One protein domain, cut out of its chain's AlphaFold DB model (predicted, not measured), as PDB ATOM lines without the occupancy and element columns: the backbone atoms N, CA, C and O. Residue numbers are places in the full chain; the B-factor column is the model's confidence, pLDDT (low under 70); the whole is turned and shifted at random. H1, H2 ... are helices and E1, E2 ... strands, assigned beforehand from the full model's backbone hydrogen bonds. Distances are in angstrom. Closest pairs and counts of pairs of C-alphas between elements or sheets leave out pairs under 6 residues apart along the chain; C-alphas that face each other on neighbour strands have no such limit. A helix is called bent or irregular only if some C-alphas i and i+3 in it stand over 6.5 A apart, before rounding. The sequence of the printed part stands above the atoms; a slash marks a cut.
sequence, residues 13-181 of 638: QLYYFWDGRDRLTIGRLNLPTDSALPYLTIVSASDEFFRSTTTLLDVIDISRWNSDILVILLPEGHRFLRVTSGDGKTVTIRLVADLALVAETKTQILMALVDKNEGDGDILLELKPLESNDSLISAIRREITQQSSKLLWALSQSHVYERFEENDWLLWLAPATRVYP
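What this domain is: This is residues 13 to 181 of the 638 residues of an uncharacterized protein of Methylocystaceae bacterium (UniProt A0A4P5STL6). The domain is a body of two lobes sharing one long, strongly twisted sheet: at one end E4, E3, E6, E7 and E11 form a wall partly face to face with the small sheet E1 E2 E5, like a flattened barrel left open at its seams; at the other, E8, E9, E12 and the first part of E10 form a twisted slab with H2 packed on it. E10, the longest strand, runs from the slab into the barrel-like lobe. The printed part has 169 residues, with two named helices and twelve named strands in the order E1 E2 E3 E4 H1 E5 E6 E7 E8 E9 H2 E10 E11 E12; the class is mostly strand. The small sheet, in the order E1 E2 E5, is antiparallel, while the large one is branched at E10 and mixed, with E7 and E11 parallel. The whole is compact, with a radius of gyration of the C-alphas of 16.8 A and spans of 50 by 39 by 31 A.

Where its parts are: E1, residues 15 to 18, begins with C-alpha 15 at (168.606, 156.988, 190.948), and E2 follows at residues 23 to 27. E3 is residues 40 to 45, 16.8 A long, and E4 is residues 55 to 60, 15.0 A. H1, residues 64 to 67, is irregular, but only just: C-alphas 64 and 67 are 6.6 A apart. E5 is residues 69 to 73, E6 residues 80 to 85, 16.9 A, and E7 residues 90 to 95, 16.2 A. E8, residues 106 to 114, is 26.4 A long, and E9, residues 123 to 130, is 21.8 A. H2, residues 136 to 147, is 17.1 A long. E10, residues 151 to 163, covers 34.7 A and begins with C-alpha 151 at (153.511, 143.894, 191.953). E11 is residues 168 to 173, 16.2 A, and E12, residues 177 to 180, ends with C-alpha 180 at (160.693, 139.854, 192.708).

How they stand to each other: In the large sheet, E4 is an edge strand and forms a hairpin with E3, N 42 to O 58 being 2.9 A. E6 lies on the other side of E3, with N 41 to O 84 at 2.8 A. E6 and E7 are a hairpin, with N 83 to O 91 at 2.8 A. E7 and E11 are parallel at 21 degrees, with N 92 to O 169 at 2.8 A. E11 and E10 are a hairpin, with N 162 to O 170 at 2.8 A. The pairing of E10 is staggered: E8 lies on one side of it beside residues 151 to 159, with N 110 to O 155 at 2.8 A. On the other side lie E11, beside residues 159 to 163, and E12, beside residues 153 to 156, with N 154 to O 180 at 2.8 A. E8 and E9 are a hairpin, with N 111 to O 126 at 2.8 A. H2 is on this sheet at a height of 8.6 A, over E8 and E10, and runs along the strands, at 19 degrees to E8 on the local plane; the closest C-alphas of H2 and E8 are those of Ile 140 and Ile 109, 7.4 A apart. In the small sheet, the hairpin E1 and E2 has N 17 to O 25 at 2.9 A, and E2 and E5 have N 26 to O 70 at 2.8 A. Between the sheets, the closest C-alphas of E4 and E5 are those of Leu 57 and Ile 72, 7.2 A apart, and those of E1 and E11 are Trp 18 and Leu 173, also 7.2 A. H1 is not on the small sheet, but only just, with 4 pairs of C-alphas within 10 A. Every O i to N i+4 pair in H2 is within hydrogen-bond range; H1 is too short for one.

The domain as a whole: The two C-alphas farthest apart are those of Arg 51 and Gly 119, at 54.0 A. The printed part has no cut, and its one long link joins E2 to E3 through 12 residues. The mean pLDDT of the printed part is 81.3; 33 residues are under 70, among them residues 30 to 36, 116 to 121 and 132 to 139.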
ATOM      1  N   GLN A  13     168.381 163.533 193.221       76.62
ATOM      2  CA  GLN A  13     167.075 163.291 192.611       76.62
ATOM      3  C   GLN A  13     167.097 162.145 191.596       76.62
ATOM      4  O   GLN A  13     166.043 161.601 191.265       76.62
ATOM      5  N   LEU A  14     168.280 161.809 191.077       85.44
ATOM      6  CA  LEU A  14     168.474 160.701 190.153       85.44
ATOM      7  C   LEU A  14     168.846 159.427 190.902       85.44
ATOM      8  O   LEU A  14     169.613 159.446 191.864       85.44
ATOM      9  N   TYR A  15     168.339 158.309 190.400       88.75
ATOM     10  CA  TYR A  15     168.606 156.988 190.948       88.75
ATOM     11  C   TYR A  15     169.387 156.152 189.954       88.75
ATOM     12  O   TYR A  15     169.110 156.192 188.758       88.75
ATOM     13  N   TYR A  16     170.334 155.374 190.460       91.75
ATOM     14  CA  TYR A  16     171.245 154.581 189.650       91.75
ATOM     15  C   TYR A  16     171.061 153.103 189.976       91.75
ATOM     16  O   TYR A  16     171.004 152.742 191.150       91.75
ATOM     17  N   PHE A  17     170.972 152.263 188.947       93.00
ATOM     18  CA  PHE A  17     170.884 150.808 189.071       93.00
ATOM     19  C   PHE A  17     171.853 150.165 188.105       93.00
ATOM     20  O   PHE A  17     171.833 150.495 186.925       93.00
ATOM     21  N   TRP A  18     172.676 149.243 188.572       92.19
ATOM     22  CA  TRP A  18     173.656 148.577 187.722       92.19
ATOM     23  C   TRP A  18     173.458 147.068 187.776       92.19
ATOM     24  O   TRP A  18     173.257 146.523 188.847       92.19
ATOM     25  N   ASP A  19     173.491 146.373 186.646       84.56
ATOM     26  CA  ASP A  19     173.198 144.932 186.584       84.56
ATOM     27  C   ASP A  19     174.357 144.014 187.012       84.56
ATOM     28  O   ASP A  19     174.220 142.793 186.984       84.56
ATOM     29  N   GLY A  20     175.506 144.577 187.392       83.88
ATOM     30  CA  GLY A  20     176.716 143.809 187.696       83.88
ATOM     31  C   GLY A  20     177.591 143.508 186.475       83.88
ATOM     32  O   GLY A  20     178.716 143.018 186.624       83.88
ATOM     33  N   ARG A  21     177.106 143.830 185.272       83.94
ATOM     34  CA  ARG A  21     177.759 143.583 183.989       83.94
ATOM     35  C   ARG A  21     177.983 144.917 183.282       83.94
ATOM     36  O   ARG A  21     178.839 145.692 183.711       83.94
ATOM     37  N   ASP A  22     177.225 145.190 182.234       85.19
ATOM     38  CA  ASP A  22     177.441 146.252 181.263       85.19
ATOM     39  C   ASP A  22     176.285 147.259 181.197       85.19
ATOM     40  O   ASP A  22     176.337 148.170 180.375       85.19
ATOM     41  N   ARG A  23     175.257 147.162 182.051       89.69
ATOM     42  CA  ARG A  23     174.085 148.051 181.980       89.69
ATOM     43  C   ARG A  23     173.939 148.888 183.234       89.69
ATOM     44  O   ARG A  23     173.667 148.376 184.319       89.69
ATOM     45  N   LEU A  24     174.035 150.202 183.065       93.69
ATOM     46  CA  LEU A  24     173.680 151.186 184.079       93.69
ATOM     47  C   LEU A  24     172.355 151.849 183.699       93.69
ATOM     48  O   LEU A  24     172.190 152.357 182.598       93.69
ATOM     49  N   THR A  25     171.417 151.890 184.630       93.19
ATOM     50  CA  THR A  25     170.146 152.588 184.491       93.19
ATOM     51  C   THR A  25     170.135 153.839 185.358       93.19
ATOM     52  O   THR A  25     170.480 153.770 186.535       93.19
ATOM     53  N   ILE A  26     169.698 154.963 184.790       92.19
ATOM     54  CA  ILE A  26     169.475 156.236 185.481       92.19
ATOM     55  C   ILE A  26     167.979 156.546 185.455       92.19
ATOM     56  O   ILE A  26     167.398 156.744 184.390       92.19
ATOM     57  N   GLY A  27     167.346 156.572 186.623       87.50
ATOM     58  CA  GLY A  27     165.917 156.818 186.786       87.50
ATOM     59  C   GLY A  27     165.615 158.195 187.368       87.50
ATOM     60  O   GLY A  27     166.226 158.612 188.351       87.50
ATOM     61  N   ARG A  28     164.609 158.863 186.799       82.44
ATOM     62  CA  ARG A  28     163.947 160.059 187.332       82.44
ATOM     63  C   ARG A  28     162.616 159.650 187.966       82.44
ATOM     64  O   ARG A  28     161.558 159.784 187.356       82.44
ATOM     65  N   LEU A  29     162.676 159.091 189.170       76.19
ATOM     66  CA  LEU A  29     161.512 158.520 189.855       76.19
ATOM     67  C   LEU A  29     160.998 159.482 190.931       76.19
ATOM     68  O   LEU A  29     161.792 160.085 191.647       76.19
ATOM     69  N   ASN A  30     159.676 159.611 191.064       64.06
ATOM     70  CA  ASN A  30     159.017 160.414 192.106       64.06
ATOM     71  C   ASN A  30     159.365 161.923 192.113       64.06
ATOM     72  O   ASN A  30     159.258 162.568 193.156       64.06
ATOM     73  N   LEU A  31     159.775 162.506 190.977       63.69
ATOM     74  CA  LEU A  31     159.975 163.958 190.868       63.69
ATOM     75  C   LEU A  31     158.710 164.666 190.368       63.69
ATOM     76  O   LEU A  31     158.080 164.171 189.431       63.69
ATOM     77  N   PRO A  32     158.357 165.840 190.930       59.47
ATOM     78  CA  PRO A  32     157.279 166.656 190.391       59.47
ATOM     79  C   PRO A  32     157.616 167.089 188.961       59.47
ATOM     80  O   PRO A  32     158.766 167.425 188.656       59.47
ATOM     81  N   THR A  33     156.600 167.080 188.100       58.53
ATOM     82  CA  THR A  33     156.676 167.288 186.644       58.53
ATOM     83  C   THR A  33     157.371 168.594 186.247       58.53
ATOM     84  O   THR A  33     158.016 168.640 185.203       58.53
ATOM     85  N   ASP A  34     157.327 169.604 187.122       55.75
ATOM     86  CA  ASP A  34     157.906 170.940 186.922       55.75
ATOM     87  C   ASP A  34     159.399 171.050 187.299       55.75
ATOM     88  O   ASP A  34     159.991 172.132 187.257       55.75
ATOM     89  N   SER A  35     160.044 169.946 187.688       61.34
ATOM     90  CA  SER A  35     161.480 169.946 187.991       61.34
ATOM     91  C   SER A  35     162.295 170.158 186.712       61.34
ATOM     92  O   SER A  35     162.209 169.359 185.778       61.34
ATOM     93  N   ALA A  36     163.118 171.213 186.677       65.38
ATOM     94  CA  ALA A  36     163.990 171.508 185.542       65.38
ATOM     95  C   ALA A  36     164.908 170.311 185.229       65.38
ATOM     96  O   ALA A  36     165.708 169.891 186.068       65.38
ATOM     97  N   LEU A  37     164.779 169.764 184.018       72.31
ATOM     98  CA  LEU A  37     165.551 168.613 183.559       72.31
ATOM     99  C   LEU A  37     167.010 169.019 183.309       72.31
ATOM    100  O   LEU A  37     167.257 169.894 182.475       72.31
ATOM    101  N   PRO A  38     167.987 168.401 183.995       76.12
ATOM    102  CA  PRO A  38     169.380 168.739 183.776       76.12
ATOM    103  C   PRO A  38     169.845 168.189 182.426       76.12
ATOM    104  O   PRO A  38     169.571 167.041 182.069       76.12
ATOM    105  N   TYR A  39     170.602 169.007 181.701       87.00
ATOM    106  CA  TYR A  39     171.458 168.523 180.626       87.00
ATOM    107  C   TYR A  39     172.662 167.813 181.247       87.00
ATOM    108  O   TYR A  39     173.361 168.430 182.057       87.00
ATOM    109  N   LEU A  40     172.901 166.551 180.878       90.94
ATOM    110  CA  LEU A  40     173.985 165.734 181.430       90.94
ATOM    111  C   LEU A  40     174.887 165.176 180.330       90.94
ATOM    112  O   LEU A  40     174.425 164.742 179.280       90.94
ATOM    113  N   THR A  41     176.184 165.127 180.604       93.50
ATOM    114  CA  THR A  41     177.189 164.418 179.809       93.50
ATOM    115  C   THR A  41     177.709 163.247 180.625       93.50
ATOM    116  O   THR A  41     178.096 163.432 181.779       93.50
ATOM    117  N   ILE A  42     177.718 162.052 180.037       94.75
ATOM    118  CA  ILE A  42     178.139 160.828 180.717       94.75
ATOM    119  C   ILE A  42     179.343 160.247 180.009       94.75
ATOM    120  O   ILE A  42     179.303 159.942 178.816       94.75
ATOM    121  N   VAL A  43     180.411 160.065 180.773       95.44
ATOM    122  CA  VAL A  43     181.657 159.477 180.297       95.44
ATOM    123  C   VAL A  43     182.048 158.307 181.187       95.44
ATOM    124  O   VAL A  43     181.663 158.257 182.355       95.44
ATOM    125  N   SER A  44     182.809 157.366 180.643       94.94
ATOM    126  CA  SER A  44     183.313 156.218 181.395       94.94
ATOM    127  C   SER A  44     184.780 155.944 181.115       94.94
ATOM    128  O   SER A  44     185.289 156.279 180.044       94.94
ATOM    129  N   ALA A  45     185.433 155.305 182.076       93.81
ATOM    130  CA  ALA A  45     186.816 154.877 181.988       93.81
ATOM    131  C   ALA A  45     187.019 153.522 182.679       93.81
ATOM    132  O   ALA A  45     186.211 153.072 183.504       93.81
ATOM    133  N   SER A  46     188.136 152.885 182.333       91.19
ATOM    134  CA  SER A  46     188.627 151.679 183.006       91.19
ATOM    135  C   SER A  46     189.334 151.985 184.333       91.19
ATOM    136  O   SER A  46     189.420 151.114 185.193       91.19
ATOM    137  N   ASP A  47     189.783 153.230 184.528       91.19
ATOM    138  CA  ASP A  47     190.506 153.685 185.715       91.19
ATOM    139  C   ASP A  47     189.791 154.828 186.449       91.19
ATOM    140  O   ASP A  47     189.108 155.660 185.853       91.19
ATOM    141  N   GLU A  48     190.008 154.893 187.762       87.25
ATOM    142  CA  GLU A  48     189.398 155.867 188.675       87.25
ATOM    143  C   GLU A  48     189.752 157.323 188.355       87.25
ATOM    144  O   GLU A  48     188.958 158.236 188.594       87.25
ATOM    145  N   PHE A  49     190.946 157.546 187.811       87.12
ATOM    146  CA  PHE A  49     191.485 158.878 187.563       87.12
ATOM    147  C   PHE A  49     191.179 159.391 186.155       87.12
ATOM    148  O   PHE A  49     191.560 160.519 185.840       87.12
ATOM    149  N   PHE A  50     190.482 158.601 185.325       87.81
ATOM    150  CA  PHE A  50     190.178 158.920 183.929       87.81
ATOM    151  C   PHE A  50     191.444 159.252 183.116       87.81
ATOM    152  O   PHE A  50     191.432 160.127 182.250       87.81
ATOM    153  N   ARG A  51     192.561 158.580 183.428       83.75
ATOM    154  CA  ARG A  51     193.849 158.737 182.728       83.75
ATOM    155  C   ARG A  51     193.938 157.855 181.487       83.75
ATOM    156  O   ARG A  51     194.661 158.195 180.555       83.75
ATOM    157  N   SER A  52     193.237 156.724 181.489       78.38
ATOM    158  CA  SER A  52     193.057 155.875 180.312       78.38
ATOM    159  C   SER A  52     192.096 156.518 179.308       78.38
ATOM    160  O   SER A  52     191.535 157.596 179.534       78.38
ATOM    161  N   THR A  53     191.902 155.852 178.170       77.62
ATOM    162  CA  THR A  53     191.011 156.298 177.099       77.62
ATOM    163  C   THR A  53     189.577 156.442 177.622       77.62
ATOM    164  O   THR A  53     188.834 155.472 177.766       77.62
ATOM    165  N   THR A  54     189.178 157.676 177.928       90.31
ATOM    166  CA  THR A  54     187.834 157.984 178.423       90.31
ATOM    167  C   THR A  54     186.846 157.995 177.261       90.31
ATOM    168  O   THR A  54     187.097 158.597 176.220       90.31
ATOM    169  N   THR A  55     185.695 157.353 177.445       92.56
ATOM    170  CA  THR A  55     184.683 157.185 176.396       92.56
ATOM    171  C   THR A  55     183.427 157.984 176.723       92.56
ATOM    172  O   THR A  55     182.833 157.798 177.786       92.56
ATOM    173  N   LEU A  56     182.991 158.847 175.799       94.25
ATOM    174  CA  LEU A  56     181.679 159.500 175.858       94.25
ATOM    175  C   LEU A  56     180.578 158.463 175.609       94.25
ATOM    176  O   LEU A  56     180.486 157.922 174.507       94.25
ATOM    177  N   LEU A  57     179.751 158.194 176.620       93.88
ATOM    178  CA  LEU A  57     178.676 157.204 176.550       93.88
ATOM    179  C   LEU A  57     177.350 157.808 176.103       93.88
ATOM    180  O   LEU A  57     176.700 157.237 175.230       93.88
ATOM    181  N   ASP A  58     176.959 158.938 176.698       92.94
ATOM    182  CA  ASP A  58     175.678 159.588 176.414       92.94
ATOM    183  C   ASP A  58     175.721 161.105 176.661       92.94
ATOM    184  O   ASP A  58     176.524 161.616 177.448       92.94
ATOM    185  N   VAL A  59     174.822 161.811 175.980       91.62
ATOM    186  CA  VAL A  59     174.519 163.231 176.151       91.62
ATOM    187  C   VAL A  59     173.007 163.358 176.333       91.62
ATOM    188  O   VAL A  59     172.232 163.281 175.378       91.62
ATOM    189  N   ILE A  60     172.585 163.536 177.582       89.38
ATOM    190  CA  ILE A  60     171.182 163.527 177.982       89.38
ATOM    191  C   ILE A  60     170.614 164.940 177.864       89.38
ATOM    192  O   ILE A  60     170.953 165.837 178.636       89.38
ATOM    193  N   ASP A  61     169.714 165.109 176.903       84.44
ATOM    194  CA  ASP A  61     168.882 166.295 176.721       84.44
ATOM    195  C   ASP A  61     167.418 166.014 177.119       84.44
ATOM    196  O   ASP A  61     167.064 164.920 177.566       84.44
ATOM    197  N   ILE A  62     166.542 167.009 176.941       78.69
ATOM    198  CA  ILE A  62     165.101 166.891 177.234       78.69
ATOM    199  C   ILE A  62     164.469 165.698 176.502       78.69
ATOM    200  O   ILE A  62     163.607 165.024 177.061       78.69
ATOM    201  N   SER A  63     164.904 165.395 175.274       77.38
ATOM    202  CA  SER A  63     164.329 164.298 174.493       77.38
ATOM    203  C   SER A  63     164.702 162.925 175.046       77.38
ATOM    204  O   SER A  63     163.855 162.031 175.044       77.38
ATOM    205  N   ARG A  64     165.924 162.764 175.578       83.88
ATOM    206  CA  ARG A  64     166.327 161.537 176.284       83.88
ATOM    207  C   ARG A  64     165.487 161.339 177.541       83.88
ATOM    208  O   ARG A  64     165.002 160.237 177.765       83.88
ATOM    209  N   TRP A  65     165.219 162.399 178.302       84.50
ATOM    210  CA  TRP A  65     164.424 162.315 179.533       84.50
ATOM    211  C   TRP A  65     162.965 161.882 179.347       84.50
ATOM    212  O   TRP A  65     162.320 161.517 180.331       84.50
ATOM    213  N   ASN A  66     162.446 161.850 178.116       79.31
ATOM    214  CA  ASN A  66     161.080 161.405 177.847       79.31
ATOM    215  C   ASN A  66     160.804 159.967 178.310       79.31
ATOM    216  O   ASN A  66     159.658 159.660 178.608       79.31
ATOM    217  N   SER A  67     161.802 159.090 178.428       77.88
ATOM    218  CA  SER A  67     161.590 157.721 178.917       77.88
ATOM    219  C   SER A  67     161.449 157.600 180.443       77.88
ATOM    220  O   SER A  67     161.133 156.514 180.925       77.88
ATOM    221  N   ASP A  68     161.712 158.667 181.215       82.81
ATOM    222  CA  ASP A  68     161.928 158.713 182.683       82.81
ATOM    223  C   ASP A  68     163.051 157.807 183.227       82.81
ATOM    224  O   ASP A  68     163.582 158.045 184.310       82.81
ATOM    225  N   ILE A  69     163.416 156.770 182.482       89.12
ATOM    226  CA  ILE A  69     164.435 155.775 182.780       89.12
ATOM    227  C   ILE A  69     165.361 155.716 181.580       89.12
ATOM    228  O   ILE A  69     164.922 155.453 180.456       89.12
ATOM    229  N   LEU A  70     166.643 155.927 181.806       91.50
ATOM    230  CA  LEU A  70     167.677 155.876 180.787       91.50
ATOM    231  C   LEU A  70     168.517 154.637 181.024       91.50
ATOM    232  O   LEU A  70     169.019 154.452 182.126       91.50
ATOM    233  N   VAL A  71     168.688 153.811 179.999       92.06
ATOM    234  CA  VAL A  71     169.637 152.695 180.035       92.06
ATOM    235  C   VAL A  71     170.893 153.110 179.282       92.06
ATOM    236  O   VAL A  71     170.816 153.671 178.187       92.06
ATOM    237  N   ILE A  72     172.042 152.861 179.898       92.44
ATOM    238  CA  ILE A  72     173.377 153.181 179.408       92.44
ATOM    239  C   ILE A  72     174.167 151.883 179.367       92.44
ATOM    240  O   ILE A  72     174.254 151.171 180.368       92.44
ATOM    241  N   LEU A  73     174.753 151.607 178.209       91.62
ATOM    242  CA  LEU A  73     175.642 150.473 178.015       91.62
ATOM    243  C   LEU A  73     177.091 150.891 178.262       91.62
ATOM    244  O   LEU A  73     177.543 151.933 177.779       91.62
ATOM    245  N   LEU A  74     177.802 150.072 179.025       90.00
ATOM    246  CA  LEU A  74     179.186 150.271 179.417       90.00
ATOM    247  C   LEU A  74     180.103 149.472 178.485       90.00
ATOM    248  O   LEU A  74     179.823 148.304 178.210       90.00
ATOM    249  N   PRO A  75     181.219 150.056 178.021       89.62
ATOM    250  CA  PRO A  75     182.269 149.294 177.367       89.62
ATOM    251  C   PRO A  75     182.853 148.246 178.320       89.62
ATOM    252  O   PRO A  75     182.863 148.416 179.543       89.62
ATOM    253  N   GLU A  76     183.379 147.165 177.754       85.62
ATOM    254  CA  GLU A  76     183.994 146.093 178.531       85.62
ATOM    255  C   GLU A  76     185.126 146.631 179.424       85.62
ATOM    256  O   GLU A  76     185.965 147.421 178.994       85.62
ATOM    257  N   GLY A  77     185.124 146.234 180.698       84.12
ATOM    258  CA  GLY A  77     186.124 146.666 181.678       84.12
ATOM    259  C   GLY A  77     185.929 148.079 182.242       84.12
ATOM    260  O   GLY A  77     186.622 148.441 183.190       84.12
ATOM    261  N   HIS A  78     184.973 148.871 181.742       90.75
ATOM    262  CA  HIS A  78     184.697 150.196 182.296       90.75
ATOM    263  C   HIS A  78     183.903 150.078 183.602       90.75
ATOM    264  O   HIS A  78     182.785 149.566 183.629       90.75
ATOM    265  N   ARG A  79     184.489 150.562 184.702       91.25
ATOM    266  CA  ARG A  79     183.898 150.503 186.056       91.25
ATOM    267  C   ARG A  79     183.735 151.873 186.707       91.25
ATOM    268  O   ARG A  79     183.122 151.976 187.768       91.25
ATOM    269  N   PHE A  80     184.248 152.918 186.065       94.19
ATOM    270  CA  PHE A  80     184.198 154.287 186.557       94.19
ATOM    271  C   PHE A  80     183.408 155.140 185.580       94.19
ATOM    272  O   PHE A  80     183.694 155.148 184.381       94.19
ATOM    273  N   LEU A  81     182.412 155.861 186.084       95.50
ATOM    274  CA  LEU A  81     181.645 156.818 185.299       95.50
ATOM    275  C   LEU A  81     181.718 158.203 185.910       95.50
ATOM    276  O   LEU A  81     181.802 158.356 187.124       95.50
ATOM    277  N   ARG A  82     181.620 159.218 185.059       93.75
ATOM    278  CA  ARG A  82     181.430 160.600 185.480       93.75
ATOM    279  C   ARG A  82     180.223 161.178 184.763       93.75
ATOM    280  O   ARG A  82     180.148 161.153 183.535       93.75
ATOM    281  N   VAL A  83     179.284 161.680 185.555       93.12
ATOM    282  CA  VAL A  83     178.074 162.367 185.109       93.12
ATOM    283  C   VAL A  83     178.256 163.847 185.408       93.12
ATOM    284  O   VAL A  83     178.349 164.233 186.571       93.12
ATOM    285  N   THR A  84     178.304 164.671 184.368       90.81
ATOM    286  CA  THR A  84     178.538 166.116 184.481       90.81
ATOM    287  C   THR A  84     177.339 166.882 183.954       90.81
ATOM    288  O   THR A  84     176.911 166.644 182.827       90.81
ATOM    289  N   SER A  85     176.804 167.820 184.732       88.50
ATOM    290  CA  SER A  85     175.739 168.710 184.268       88.50
ATOM    291  C   SER A  85     176.274 169.962 183.572       88.50
ATOM    292  O   SER A  85     177.446 170.321 183.692       88.50
ATOM    293  N   GLY A  86     175.394 170.658 182.846       80.69
ATOM    294  CA  GLY A  86     175.738 171.890 182.121       80.69
ATOM    295  C   GLY A  86     176.311 173.027 182.989       80.69
ATOM    296  O   GLY A  86     177.066 173.846 182.476       80.69
ATOM    297  N   ASP A  87     176.015 173.056 184.293       80.56
ATOM    298  CA  ASP A  87     176.575 173.997 185.280       80.56
ATOM    299  C   ASP A  87     177.936 173.549 185.864       80.56
ATOM    300  O   ASP A  87     178.398 174.114 186.851       80.56
ATOM    301  N   GLY A  88     178.588 172.539 185.272       82.56
ATOM    302  CA  GLY A  88     179.938 172.074 185.642       82.56
ATOM    303  C   GLY A  88     179.982 171.122 186.838       82.56
ATOM    304  O   GLY A  88     181.038 170.651 187.244       82.56
ATOM    305  N   LYS A  89     178.818 170.811 187.389       86.69
ATOM    306  CA  LYS A  89     178.630 169.969 188.557       86.69
ATOM    307  C   LYS A  89     178.779 168.486 188.205       86.69
ATOM    308  O   LYS A  89     178.111 168.024 187.287       86.69
ATOM    309  N   THR A  90     179.545 167.713 188.990       89.25
ATOM    310  CA  THR A  90     179.770 166.284 188.692       89.25
ATOM    311  C   THR A  90     179.321 165.297 189.778       89.25
ATOM    312  O   THR A  90     179.182 165.636 190.957       89.25
ATOM    313  N   VAL A  91     179.051 164.064 189.343       91.38
ATOM    314  CA  VAL A  91     178.942 162.852 190.164       91.38
ATOM    315  C   VAL A  91     179.852 161.799 189.542       91.38
ATOM    316  O   VAL A  91     179.699 161.468 188.364       91.38
ATOM    317  N   THR A  92     180.786 161.265 190.322       92.81
ATOM    318  CA  THR A  92     181.598 160.110 189.933       92.81
ATOM    319  C   THR A  92     180.952 158.849 190.492       92.81
ATOM    320  O   THR A  92     180.659 158.779 191.681       92.81
ATOM    321  N   ILE A  93     180.717 157.853 189.643       94.50
ATOM    322  CA  ILE A  93     180.108 156.574 190.010       94.50
ATOM    323  C   ILE A  93     181.180 155.490 189.914       94.50
ATOM    324  O   ILE A  93     181.809 155.329 188.866       94.50
ATOM    325  N   ARG A  94     181.373 154.743 191.001       93.69
ATOM    326  CA  ARG A  94     182.248 153.571 191.082       93.69
ATOM    327  C   ARG A  94     181.399 152.314 191.150       93.69
ATOM    328  O   ARG A  94     180.630 152.132 192.093       93.69
ATOM    329  N   LEU A  95     181.550 151.453 190.153       92.69
ATOM    330  CA  LEU A  95     180.874 150.162 190.095       92.69
ATOM    331  C   LEU A  95     181.746 149.116 190.786       92.69
ATOM    332  O   LEU A  95     182.846 148.814 190.319       92.69
ATOM    333  N   VAL A  96     181.261 148.569 191.897       85.44
ATOM    334  CA  VAL A  96     182.011 147.629 192.743       85.44
ATOM    335  C   VAL A  96     181.255 146.322 192.902       85.44
ATOM    336  O   VAL A  96     180.033 146.321 192.932       85.44
ATOM    337  N   ALA A  97     181.967 145.200 193.005       76.19
ATOM    338  CA  ALA A  97     181.329 143.887 193.125       76.19
ATOM    339  C   ALA A  97     180.540 143.724 194.437       76.19
ATOM    340  O   ALA A  97     179.491 143.086 194.440       76.19
ATOM    341  N   ASP A  98     181.032 144.318 195.528       74.56
ATOM    342  CA  ASP A  98     180.413 144.284 196.852       74.56
ATOM    343  C   ASP A  98     180.759 145.567 197.629       74.56
ATOM    344  O   ASP A  98     181.816 146.169 197.421       74.56
ATOM    345  N   LEU A  99     179.858 145.978 198.519       75.06
ATOM    346  CA  LEU A  99     179.990 147.107 199.440       75.06
ATOM    347  C   LEU A  99     180.291 146.666 200.882       75.06
ATOM    348  O   LEU A  99     180.349 147.516 201.763       75.06
ATOM    349  N   ALA A 100     180.514 145.370 201.141       65.81
ATOM    350  CA  ALA A 100     180.727 144.805 202.481       65.81
ATOM    351  C   ALA A 100     181.804 145.502 203.341       65.81
ATOM    352  O   ALA A 100     181.764 145.409 204.566       65.81
ATOM    353  N   LEU A 101     182.758 146.199 202.717       55.66
ATOM    354  CA  LEU A 101     183.848 146.912 203.394       55.66
ATOM    355  C   LEU A 101     183.578 148.416 203.601       55.66
ATOM    356  O   LEU A 101     184.417 149.098 204.185       55.66
ATOM    357  N   VAL A 102     182.438 148.942 203.137       65.06
ATOM    358  CA  VAL A 102     182.098 150.372 203.206       65.06
ATOM    359  C   VAL A 102     181.045 150.608 204.294       65.06
ATOM    360  O   VAL A 102     179.950 150.039 204.261       65.06
ATOM    361  N   ALA A 103     181.374 151.448 205.278       57.91
ATOM    362  CA  ALA A 103     180.441 151.842 206.331       57.91
ATOM    363  C   ALA A 103     179.240 152.617 205.741       57.91
ATOM    364  O   ALA A 103     179.392 153.352 204.772       57.91
ATOM    365  N   GLU A 104     178.045 152.454 206.324       74.69
ATOM    366  CA  GLU A 104     176.802 153.161 205.935       74.69
ATOM    367  C   GLU A 104     176.194 152.809 204.559       74.69
ATOM    368  O   GLU A 104     175.631 153.660 203.863       74.69
ATOM    369  N   THR A 105     176.214 151.529 204.175       81.06
ATOM    370  CA  THR A 105     175.491 151.067 202.977       81.06
ATOM    371  C   THR A 105     173.982 151.314 203.091       81.06
ATOM    372  O   THR A 105     173.306 150.781 203.973       81.06
ATOM    373  N   LYS A 106     173.428 152.085 202.148       87.50
ATOM    374  CA  LYS A 106     171.984 152.305 201.998       87.50
ATOM    375  C   LYS A 106     171.436 151.355 200.949       87.50
ATOM    376  O   LYS A 106     172.055 151.143 199.910       87.50
ATOM    377  N   THR A 107     170.253 150.799 201.197       86.75
ATOM    378  CA  THR A 107     169.565 149.954 200.215       86.75
ATOM    379  C   THR A 107     168.202 150.531 199.884       86.75
ATOM    380  O   THR A 107     167.499 151.039 200.751       86.75
ATOM    381  N   GLN A 108     167.832 150.449 198.614       89.75
ATOM    382  CA  GLN A 108     166.529 150.856 198.101       89.75
ATOM    383  C   GLN A 108     165.925 149.739 197.253       89.75
ATOM    384  O   GLN A 108     166.661 148.947 196.660       89.75
ATOM    385  N   ILE A 109     164.599 149.689 197.178       90.25
ATOM    386  CA  ILE A 109     163.858 148.780 196.302       90.25
ATOM    387  C   ILE A 109     163.130 149.594 195.248       90.25
ATOM    388  O   ILE A 109     162.376 150.510 195.576       90.25
ATOM    389  N   LEU A 110     163.330 149.215 193.993       92.12
ATOM    390  CA  LEU A 110     162.534 149.655 192.863       92.12
ATOM    391  C   LEU A 110     161.479 148.595 192.554       92.12
ATOM    392  O   LEU A 110     161.826 147.443 192.304       92.12
ATOM    393  N   MET A 111     160.210 148.987 192.548       90.50
ATOM    394  CA  MET A 111     159.065 148.123 192.270       90.50
ATOM    395  C   MET A 111     158.327 148.609 191.024       90.50
ATOM    396  O   MET A 111     158.054 149.797 190.888       90.50
ATOM    397  N   ALA A 112     157.975 147.680 190.138       89.12
ATOM    398  CA  ALA A 112     157.052 147.897 189.034       89.12
ATOM    399  C   ALA A 112     155.669 147.363 189.417       89.12
ATOM    400  O   ALA A 112     155.507 146.166 189.680       89.12
ATOM    401  N   LEU A 113     154.685 148.257 189.461       87.75
ATOM    402  CA  LEU A 113     153.326 148.006 189.930       87.75
ATOM    403  C   LEU A 113     152.316 148.238 188.801       87.75
ATOM    404  O   LEU A 113     152.505 149.121 187.969       87.75
ATOM    405  N   VAL A 114     151.220 147.482 188.806       85.06
ATOM    406  CA  VAL A 114     150.026 147.778 188.006       85.06
ATOM    407  C   VAL A 114     149.258 148.910 188.678       85.06
ATOM    408  O   VAL A 114     148.809 148.752 189.823       85.06
ATOM    409  N   ASP A 115     149.054 150.016 187.967       75.81
ATOM    410  CA  ASP A 115     148.083 151.013 188.395       75.81
ATOM    411  C   ASP A 115     146.660 150.459 188.210       75.81
ATOM    412  O   ASP A 115     146.288 150.007 187.131       75.81
ATOM    413  N   LYS A 116     145.872 150.422 189.287       64.06
ATOM    414  CA  LYS A 116     144.481 149.927 189.268       64.06
ATOM    415  C   LYS A 116     143.456 151.057 189.377       64.06
ATOM    416  O   LYS A 116     142.264 150.768 189.405       64.06
ATOM    417  N   ASN A 117     143.903 152.306 189.512       55.66
ATOM    418  CA  ASN A 117     143.026 153.428 189.839       55.66
ATOM    419  C   ASN A 117     142.375 154.073 188.607       55.66
ATOM    420  O   ASN A 117     141.402 154.805 188.758       55.66
ATOM    421  N   GLU A 118     142.833 153.748 187.401       44.38
ATOM    422  CA  GLU A 118     142.203 154.146 186.144       44.38
ATOM    423  C   GLU A 118     141.945 152.884 185.316       44.38
ATOM    424  O   GLU A 118     142.759 151.963 185.319       44.38
ATOM    425  N   GLY A 119     140.795 152.800 184.639       42.69
ATOM    426  CA  GLY A 119     140.297 151.591 183.957       42.69
ATOM    427  C   GLY A 119     141.202 150.994 182.865       42.69
ATOM    428  O   GLY A 119     140.841 149.978 182.281       42.69
ATOM    429  N   ASP A 120     142.379 151.580 182.637       53.56
ATOM    430  CA  ASP A 120     143.438 151.177 181.720       53.56
ATOM    431  C   ASP A 120     144.805 151.248 182.435       53.56
ATOM    432  O   ASP A 120     145.574 152.178 182.224       53.56
ATOM    433  N   GLY A 121     145.116 150.285 183.309       63.44
ATOM    434  CA  GLY A 121     146.325 150.348 184.144       63.44
ATOM    435  C   GLY A 121     147.641 150.525 183.369       63.44
ATOM    436  O   GLY A 121     147.904 149.774 182.434       63.44
ATOM    437  N   ASP A 122     148.478 151.484 183.781       78.38
ATOM    438  CA  ASP A 122     149.872 151.652 183.332       78.38
ATOM    439  C   ASP A 122     150.846 150.991 184.334       78.38
ATOM    440  O   ASP A 122     150.467 150.581 185.437       78.38
ATOM    441  N   ILE A 123     152.118 150.866 183.952       86.12
ATOM    442  CA  ILE A 123     153.195 150.400 184.826       86.12
ATOM    443  C   ILE A 123     153.745 151.592 185.617       86.12
ATOM    444  O   ILE A 123     154.502 152.427 185.100       86.12
ATOM    445  N   LEU A 124     153.414 151.631 186.907       87.81
ATOM    446  CA  LEU A 124     153.959 152.585 187.866       87.81
ATOM    447  C   LEU A 124     155.290 152.071 188.419       87.81
ATOM    448  O   LEU A 124     155.415 150.904 188.788       87.81
ATOM    449  N   LEU A 125     156.276 152.960 188.516       89.00
ATOM    450  CA  LEU A 125     157.525 152.674 189.210       89.00
ATOM    451  C   LEU A 125     157.542 153.370 190.553       89.00
ATOM    452  O   LEU A 125     157.497 154.596 190.619       89.00
ATOM    453  N   GLU A 126     157.658 152.576 191.604       88.81
ATOM    454  CA  GLU A 126     157.770 153.062 192.966       88.81
ATOM    455  C   GLU A 126     159.156 152.721 193.504       88.81
ATOM    456  O   GLU A 126     159.581 151.565 193.496       88.81
ATOM    457  N   LEU A 127     159.866 153.743 193.967       89.56
ATOM    458  CA  LEU A 127     161.129 153.576 194.660       89.56
ATOM    459  C   LEU A 127     160.936 153.803 196.154       89.56
ATOM    460  O   LEU A 127     160.435 154.855 196.556       89.56
ATOM    461  N   LYS A 128     161.411 152.858 196.965       89.06
ATOM    462  CA  LYS A 128     161.417 152.981 198.422       89.06
ATOM    463  C   LYS A 128     162.811 152.754 199.007       89.06
ATOM    464  O   LYS A 128     163.404 151.704 198.748       89.06
ATOM    465  N   PRO A 129     163.343 153.688 199.813       88.00
ATOM    466  CA  PRO A 129     164.508 153.408 200.640       88.00
ATOM    467  C   PRO A 129     164.129 152.407 201.741       88.00
ATOM    468  O   PRO A 129     163.019 152.447 202.267       88.00
ATOM    469  N   LEU A 130     165.050 151.511 202.090       84.00
ATOM    470  CA  LEU A 130     164.892 150.589 203.209       84.00
ATOM    471  C   LEU A 130     165.618 151.132 204.434       84.00
ATOM    472  O   LEU A 130     166.786 151.516 204.354       84.00
ATOM    473  N   GLU A 131     164.924 151.147 205.568       72.56
ATOM    474  CA  GLU A 131     165.494 151.580 206.841       72.56
ATOM    475  C   GLU A 131     166.416 150.512 207.449       72.56
ATOM    476  O   GLU A 131     166.164 149.311 207.354       72.56
ATOM    477  N   SER A 132     167.481 150.974 208.104       57.50
ATOM    478  CA  SER A 132     168.618 150.181 208.595       57.50
ATOM    479  C   SER A 132     168.341 149.340 209.851       57.50
ATOM    480  O   SER A 132     169.234 148.629 210.307       57.50
ATOM    481  N   ASN A 133     167.143 149.439 210.439       55.09
ATOM    482  CA  ASN A 133     166.856 148.886 211.769       55.09
ATOM    483  C   ASN A 133     166.408 147.411 211.750       55.09
ATOM    484  O   ASN A 133     166.552 146.720 212.757       55.09
ATOM    485  N   ASP A 134     165.916 146.912 210.611       52.53
ATOM    486  CA  ASP A 134     165.489 145.520 210.416       52.53
ATOM    487  C   ASP A 134     166.521 144.724 209.592       52.53
ATOM    488  O   ASP A 134     167.334 145.283 208.856       52.53
ATOM    489  N   SER A 135     166.462 143.385 209.645       65.75
ATOM    490  CA  SER A 135     167.147 142.556 208.640       65.75
ATOM    491  C   SER A 135     166.680 142.979 207.242       65.75
ATOM    492  O   SER A 135     165.482 142.947 206.960       65.75
ATOM    493  N   LEU A 136     167.615 143.346 206.361       66.50
ATOM    494  CA  LEU A 136     167.354 143.821 204.994       66.50
ATOM    495  C   LEU A 136     166.396 142.901 204.220       66.50
ATOM    496  O   LEU A 136     165.502 143.362 203.512       66.50
ATOM    497  N   ILE A 137     166.528 141.589 204.425       65.06
ATOM    498  CA  ILE A 137     165.654 140.569 203.838       65.06
ATOM    499  C   ILE A 137     164.208 140.725 204.332       65.06
ATOM    500  O   ILE A 137     163.273 140.642 203.535       65.06
ATOM    501  N   SER A 138     164.007 140.963 205.630       63.28
ATOM    502  CA  SER A 138     162.681 141.164 206.223       63.28
ATOM    503  C   SER A 138     162.027 142.448 205.717       63.28
ATOM    504  O   SER A 138     160.842 142.435 205.385       63.28
ATOM    505  N   ALA A 139     162.801 143.530 205.586       68.81
ATOM    506  CA  ALA A 139     162.317 144.790 205.028       68.81
ATOM    507  C   ALA A 139     161.880 144.625 203.559       68.81
ATOM    508  O   ALA A 139     160.777 145.028 203.199       68.81
ATOM    509  N   ILE A 140     162.681 143.931 202.735       70.56
ATOM    510  CA  ILE A 140     162.323 143.598 201.346       70.56
ATOM    511  C   ILE A 140     161.025 142.794 201.271       70.56
ATOM    512  O   ILE A 140     160.142 143.115 200.474       70.56
ATOM    513  N   ARG A 141     160.880 141.762 202.108       68.19
ATOM    514  CA  ARG A 141     159.660 140.943 202.136       68.19
ATOM    515  C   ARG A 141     158.438 141.755 202.530       68.19
ATOM    516  O   ARG A 141     157.401 141.599 201.899       68.19
ATOM    517  N   ARG A 142     158.558 142.627 203.535       73.06
ATOM    518  CA  ARG A 142     157.460 143.493 203.976       73.06
ATOM    519  C   ARG A 142     156.925 144.334 202.818       73.06
ATOM    520  O   ARG A 142     155.720 144.323 202.586       73.06
ATOM    521  N   GLU A 143     157.809 144.976 202.056       79.75
ATOM    522  CA  GLU A 143     157.412 145.797 200.904       79.75
ATOM    523  C   GLU A 143     156.782 144.966 199.774       79.75
ATOM    524  O   GLU A 143     155.722 145.322 199.255       79.75
ATOM    525  N   ILE A 144     157.372 143.811 199.438       74.31
ATOM    526  CA  ILE A 144     156.825 142.901 198.418       74.31
ATOM    527  C   ILE A 144     155.426 142.410 198.810       74.31
ATOM    528  O   ILE A 144     154.513 142.423 197.984       74.31
ATOM    529  N   THR A 145     155.235 141.990 200.062       69.88
ATOM    530  CA  THR A 145     153.954 141.468 200.552       69.88
ATOM    531  C   THR A 145     152.875 142.547 200.545       69.88
ATOM    532  O   THR A 145     151.761 142.283 200.082       69.88
ATOM    533  N   GLN A 146     153.208 143.771 200.972       71.50
ATOM    534  CA  GLN A 146     152.291 144.916 200.942       71.50
ATOM    535  C   GLN A 146     151.778 145.216 199.527       71.50
ATOM    536  O   GLN A 146     150.598 145.520 199.357       71.50
ATOM    537  N   GLN A 147     152.632 145.082 198.507       76.00
ATOM    538  CA  GLN A 147     152.282 145.388 197.114       76.00
ATOM    539  C   GLN A 147     151.898 144.160 196.275       76.00
ATOM    540  O   GLN A 147     151.619 144.290 195.083       76.00
ATOM    541  N   SER A 148     151.839 142.967 196.873       69.56
ATOM    542  CA  SER A 148     151.724 141.668 196.185       69.56
ATOM    543  C   SER A 148     150.617 141.577 195.124       69.56
ATOM    544  O   SER A 148     150.801 140.938 194.091       69.56
ATOM    545  N   SER A 149     149.478 142.241 195.334       69.94
ATOM    546  CA  SER A 149     148.343 142.224 194.396       69.94
ATOM    547  C   SER A 149     148.509 143.125 193.162       69.94
ATOM    548  O   SER A 149     147.715 143.020 192.221       69.94
ATOM    549  N   LYS A 150     149.491 144.034 193.180       78.81
ATOM    550  CA  LYS A 150     149.826 144.981 192.103       78.81
ATOM    551  C   LYS A 150     151.236 144.757 191.548       78.81
ATOM    552  O   LYS A 150     151.533 145.235 190.462       78.81
ATOM    553  N   LEU A 151     152.098 144.048 192.273       79.88
ATOM    554  CA  LEU A 151     153.511 143.894 191.953       79.88
ATOM    555  C   LEU A 151     153.750 142.983 190.740       79.88
ATOM    556  O   LEU A 151     153.354 141.816 190.723       79.88
ATOM    557  N   LEU A 152     154.472 143.511 189.752       80.81
ATOM    558  CA  LEU A 152     154.906 142.788 188.556       80.81
ATOM    559  C   LEU A 152     156.367 142.342 188.669       80.81
ATOM    560  O   LEU A 152     156.703 141.218 188.293       80.81
ATOM    561  N   TRP A 153     157.230 143.215 189.192       85.31
ATOM    562  CA  TRP A 153     158.680 143.020 189.242       85.31
ATOM    563  C   TRP A 153     159.333 143.953 190.273       85.31
ATOM    564  O   TRP A 153     158.824 145.046 190.507       85.31
ATOM    565  N   ALA A 154     160.450 143.549 190.887       86.06
ATOM    566  CA  ALA A 154     161.231 144.414 191.773       86.06
ATOM    567  C   ALA A 154     162.732 144.083 191.818       86.06
ATOM    568  O   ALA A 154     163.134 142.912 191.801       86.06
ATOM    569  N   LEU A 155     163.546 145.128 191.991       88.25
ATOM    570  CA  LEU A 155     164.986 145.062 192.254       88.25
ATOM    571  C   LEU A 155     165.335 145.751 193.563       88.25
ATOM    572  O   LEU A 155     164.748 146.769 193.910       88.25
ATOM    573  N   SER A 156     166.363 145.243 194.226       87.50
ATOM    574  CA  SER A 156     167.070 145.949 195.290       87.50
ATOM    575  C   SER A 156     168.395 146.497 194.771       87.50
ATOM    576  O   SER A 156     169.046 145.865 193.938       87.50
ATOM    577  N   GLN A 157     168.789 147.667 195.260       89.50
ATOM    578  CA  GLN A 157     170.048 148.321 194.929       89.50
ATOM    579  C   GLN A 157     170.703 148.848 196.198       89.50
ATOM    580  O   GLN A 157     170.120 149.677 196.900       89.50
ATOM    581  N   SER A 158     171.934 148.412 196.442       88.31
ATOM    582  CA  SER A 158     172.765 148.897 197.543       88.31
ATOM    583  C   SER A 158     173.775 149.920 197.035       88.31
ATOM    584  O   SER A 158     174.349 149.755 195.955       88.31
ATOM    585  N   HIS A 159     173.949 151.007 197.776       89.38
ATOM    586  CA  HIS A 159     174.806 152.113 197.377       89.38
ATOM    587  C   HIS A 159     175.340 152.893 198.580       89.38
ATOM    588  O   HIS A 159     174.761 152.858 199.668       89.38
ATOM    589  N   VAL A 160     176.419 153.639 198.354       89.94
ATOM    590  CA  VAL A 160     176.988 154.589 199.318       89.94
ATOM    591  C   VAL A 160     177.221 155.918 198.611       89.94
ATOM    592  O   VAL A 160     177.798 155.953 197.526       89.94
ATOM    593  N   TYR A 161     176.754 157.004 199.226       87.00
ATOM    594  CA  TYR A 161     177.011 158.366 198.765       87.00
ATOM    595  C   TYR A 161     178.017 159.035 199.692       87.00
ATOM    596  O   TYR A 161     177.747 159.199 200.878       87.00
ATOM    597  N   GLU A 162     179.125 159.484 199.121       85.81
ATOM    598  CA  GLU A 162     180.166 160.234 199.811       85.81
ATOM    599  C   GLU A 162     180.315 161.605 199.159       85.81
ATOM    600  O   GLU A 162     180.336 161.752 197.931       85.81
ATOM    601  N   ARG A 163     180.422 162.641 199.988       80.62
ATOM    602  CA  ARG A 163     180.762 163.975 199.503       80.62
ATOM    603  C   ARG A 163     182.280 164.048 199.365       80.62
ATOM    604  O   ARG A 163     182.977 163.892 200.361       80.62
ATOM    605  N   PHE A 164     182.768 164.274 198.148       73.81
ATOM    606  CA  PHE A 164     184.203 164.324 197.865       73.81
ATOM    607  C   PHE A 164     184.725 165.763 197.980       73.81
ATOM    608  O   PHE A 164     185.605 166.042 198.786       73.81
ATOM    609  N   GLU A 165     184.100 166.701 197.261       75.31
ATOM    610  CA  GLU A 165     184.396 168.141 197.317       75.31
ATOM    611  C   GLU A 165     183.094 168.969 197.329       75.31
ATOM    612  O   GLU A 165     181.987 168.422 197.276       75.31
ATOM    613  N   GLU A 166     183.174 170.307 197.400       68.38
ATOM    614  CA  GLU A 166     181.978 171.171 197.389       68.38
ATOM    615  C   GLU A 166     181.078 170.909 196.176       68.38
ATOM    616  O   GLU A 166     179.850 170.889 196.310       68.38
ATOM    617  N   ASN A 167     181.694 170.642 195.022       69.00
ATOM    618  CA  ASN A 167     181.018 170.422 193.756       69.00
ATOM    619  C   ASN A 167     181.114 168.990 193.233       69.00
ATOM    620  O   ASN A 167     180.542 168.759 192.180       69.00
ATOM    621  N   ASP A 168     181.689 168.024 193.945       82.31
ATOM    622  CA  ASP A 168     181.831 166.655 193.435       82.31
ATOM    623  C   ASP A 168     181.331 165.621 194.443       82.31
ATOM    624  O   ASP A 168     181.654 165.654 195.633       82.31
ATOM    625  N   TRP A 169     180.504 164.702 193.948       87.31
ATOM    626  CA  TRP A 169     179.968 163.584 194.723       87.31
ATOM    627  C   TRP A 169     180.535 162.276 194.215       87.31
ATOM    628  O   TRP A 169     180.711 162.092 193.008       87.31
ATOM    629  N   LEU A 170     180.757 161.358 195.142       89.69
ATOM    630  CA  LEU A 170     181.169 160.005 194.860       89.69
ATOM    631  C   LEU A 170     180.031 159.042 195.220       89.69
ATOM    632  O   LEU A 170     179.513 159.059 196.334       89.69
ATOM    633  N   LEU A 171     179.628 158.220 194.256       91.25
ATOM    634  CA  LEU A 171     178.619 157.181 194.416       91.25
ATOM    635  C   LEU A 171     179.263 155.814 194.213       91.25
ATOM    636  O   LEU A 171     179.716 155.499 193.114       91.25
ATOM    637  N   TRP A 172     179.249 154.983 195.245       91.31
ATOM    638  CA  TRP A 172     179.614 153.576 195.143       91.31
ATOM    639  C   TRP A 172     178.355 152.752 194.905       91.31
ATOM    640  O   TRP A 172     177.373 152.893 195.636       91.31
ATOM    641  N   LEU A 173     178.371 151.902 193.881       91.38
ATOM    642  CA  LEU A 173     177.197 151.158 193.434       91.38
ATOM    643  C   LEU A 173     177.524 149.666 193.310       91.38
ATOM    644  O   LEU A 173     178.379 149.282 192.510       91.38
ATOM    645  N   ALA A 174     176.831 148.837 194.094       87.44
ATOM    646  CA  ALA A 174     176.875 147.378 193.974       87.44
ATOM    647  C   ALA A 174     175.978 146.884 192.821       87.44
ATOM    648  O   ALA A 174     175.142 147.649 192.333       87.44
ATOM    649  N   PRO A 175     176.072 145.614 192.395       86.44
ATOM    650  CA  PRO A 175     175.103 145.037 191.472       86.44
ATOM    651  C   PRO A 175     173.687 145.035 192.071       86.44
ATOM    652  O   PRO A 175     173.463 144.603 193.204       86.44
ATOM    653  N   ALA A 176     172.710 145.490 191.294       85.75
ATOM    654  CA  ALA A 176     171.297 145.382 191.603       85.75
ATOM    655  C   ALA A 176     170.885 143.907 191.640       85.75
ATOM    656  O   ALA A 176     171.225 143.118 190.758       85.75
ATOM    657  N   THR A 177     170.093 143.538 192.641       79.06
ATOM    658  CA  THR A 177     169.629 142.159 192.824       79.06
ATOM    659  C   THR A 177     168.129 142.077 192.604       79.06
ATOM    660  O   THR A 177     167.367 142.819 193.230       79.06
ATOM    661  N   ARG A 178     167.675 141.148 191.750       78.38
ATOM    662  CA  ARG A 178     166.240 140.901 191.555       78.38
ATOM    663  C   ARG A 178     165.626 140.251 192.782       78.38
ATOM    664  O   ARG A 178     165.968 139.128 193.139       78.38
ATOM    665  N   VAL A 179     164.673 140.954 193.389       74.00
ATOM    666  CA  VAL A 179     163.972 140.505 194.600       74.00
ATOM    667  C   VAL A 179     162.570 139.986 194.297       74.00
ATOM    668  O   VAL A 179     162.067 139.144 195.037       74.00
ATOM    669  N   TYR A 180     161.961 140.404 193.180       68.44
ATOM    670  CA  TYR A 180     160.693 139.854 192.708       68.44
ATOM    671  C   TYR A 180     160.612 139.812 191.171       68.44
ATOM    672  O   TYR A 180     160.919 140.806 190.515       68.44
ATOM    673  N   PRO A 181     160.172 138.695 190.572       62.53
ATOM    674  CA  PRO A 181     160.099 137.373 191.189       62.53
ATOM    675  C   PRO A 181     161.507 136.859 191.541       62.53
ATOM    676  O   PRO A 181     162.453 137.067 190.777       62.53
TER     677      PRO A 181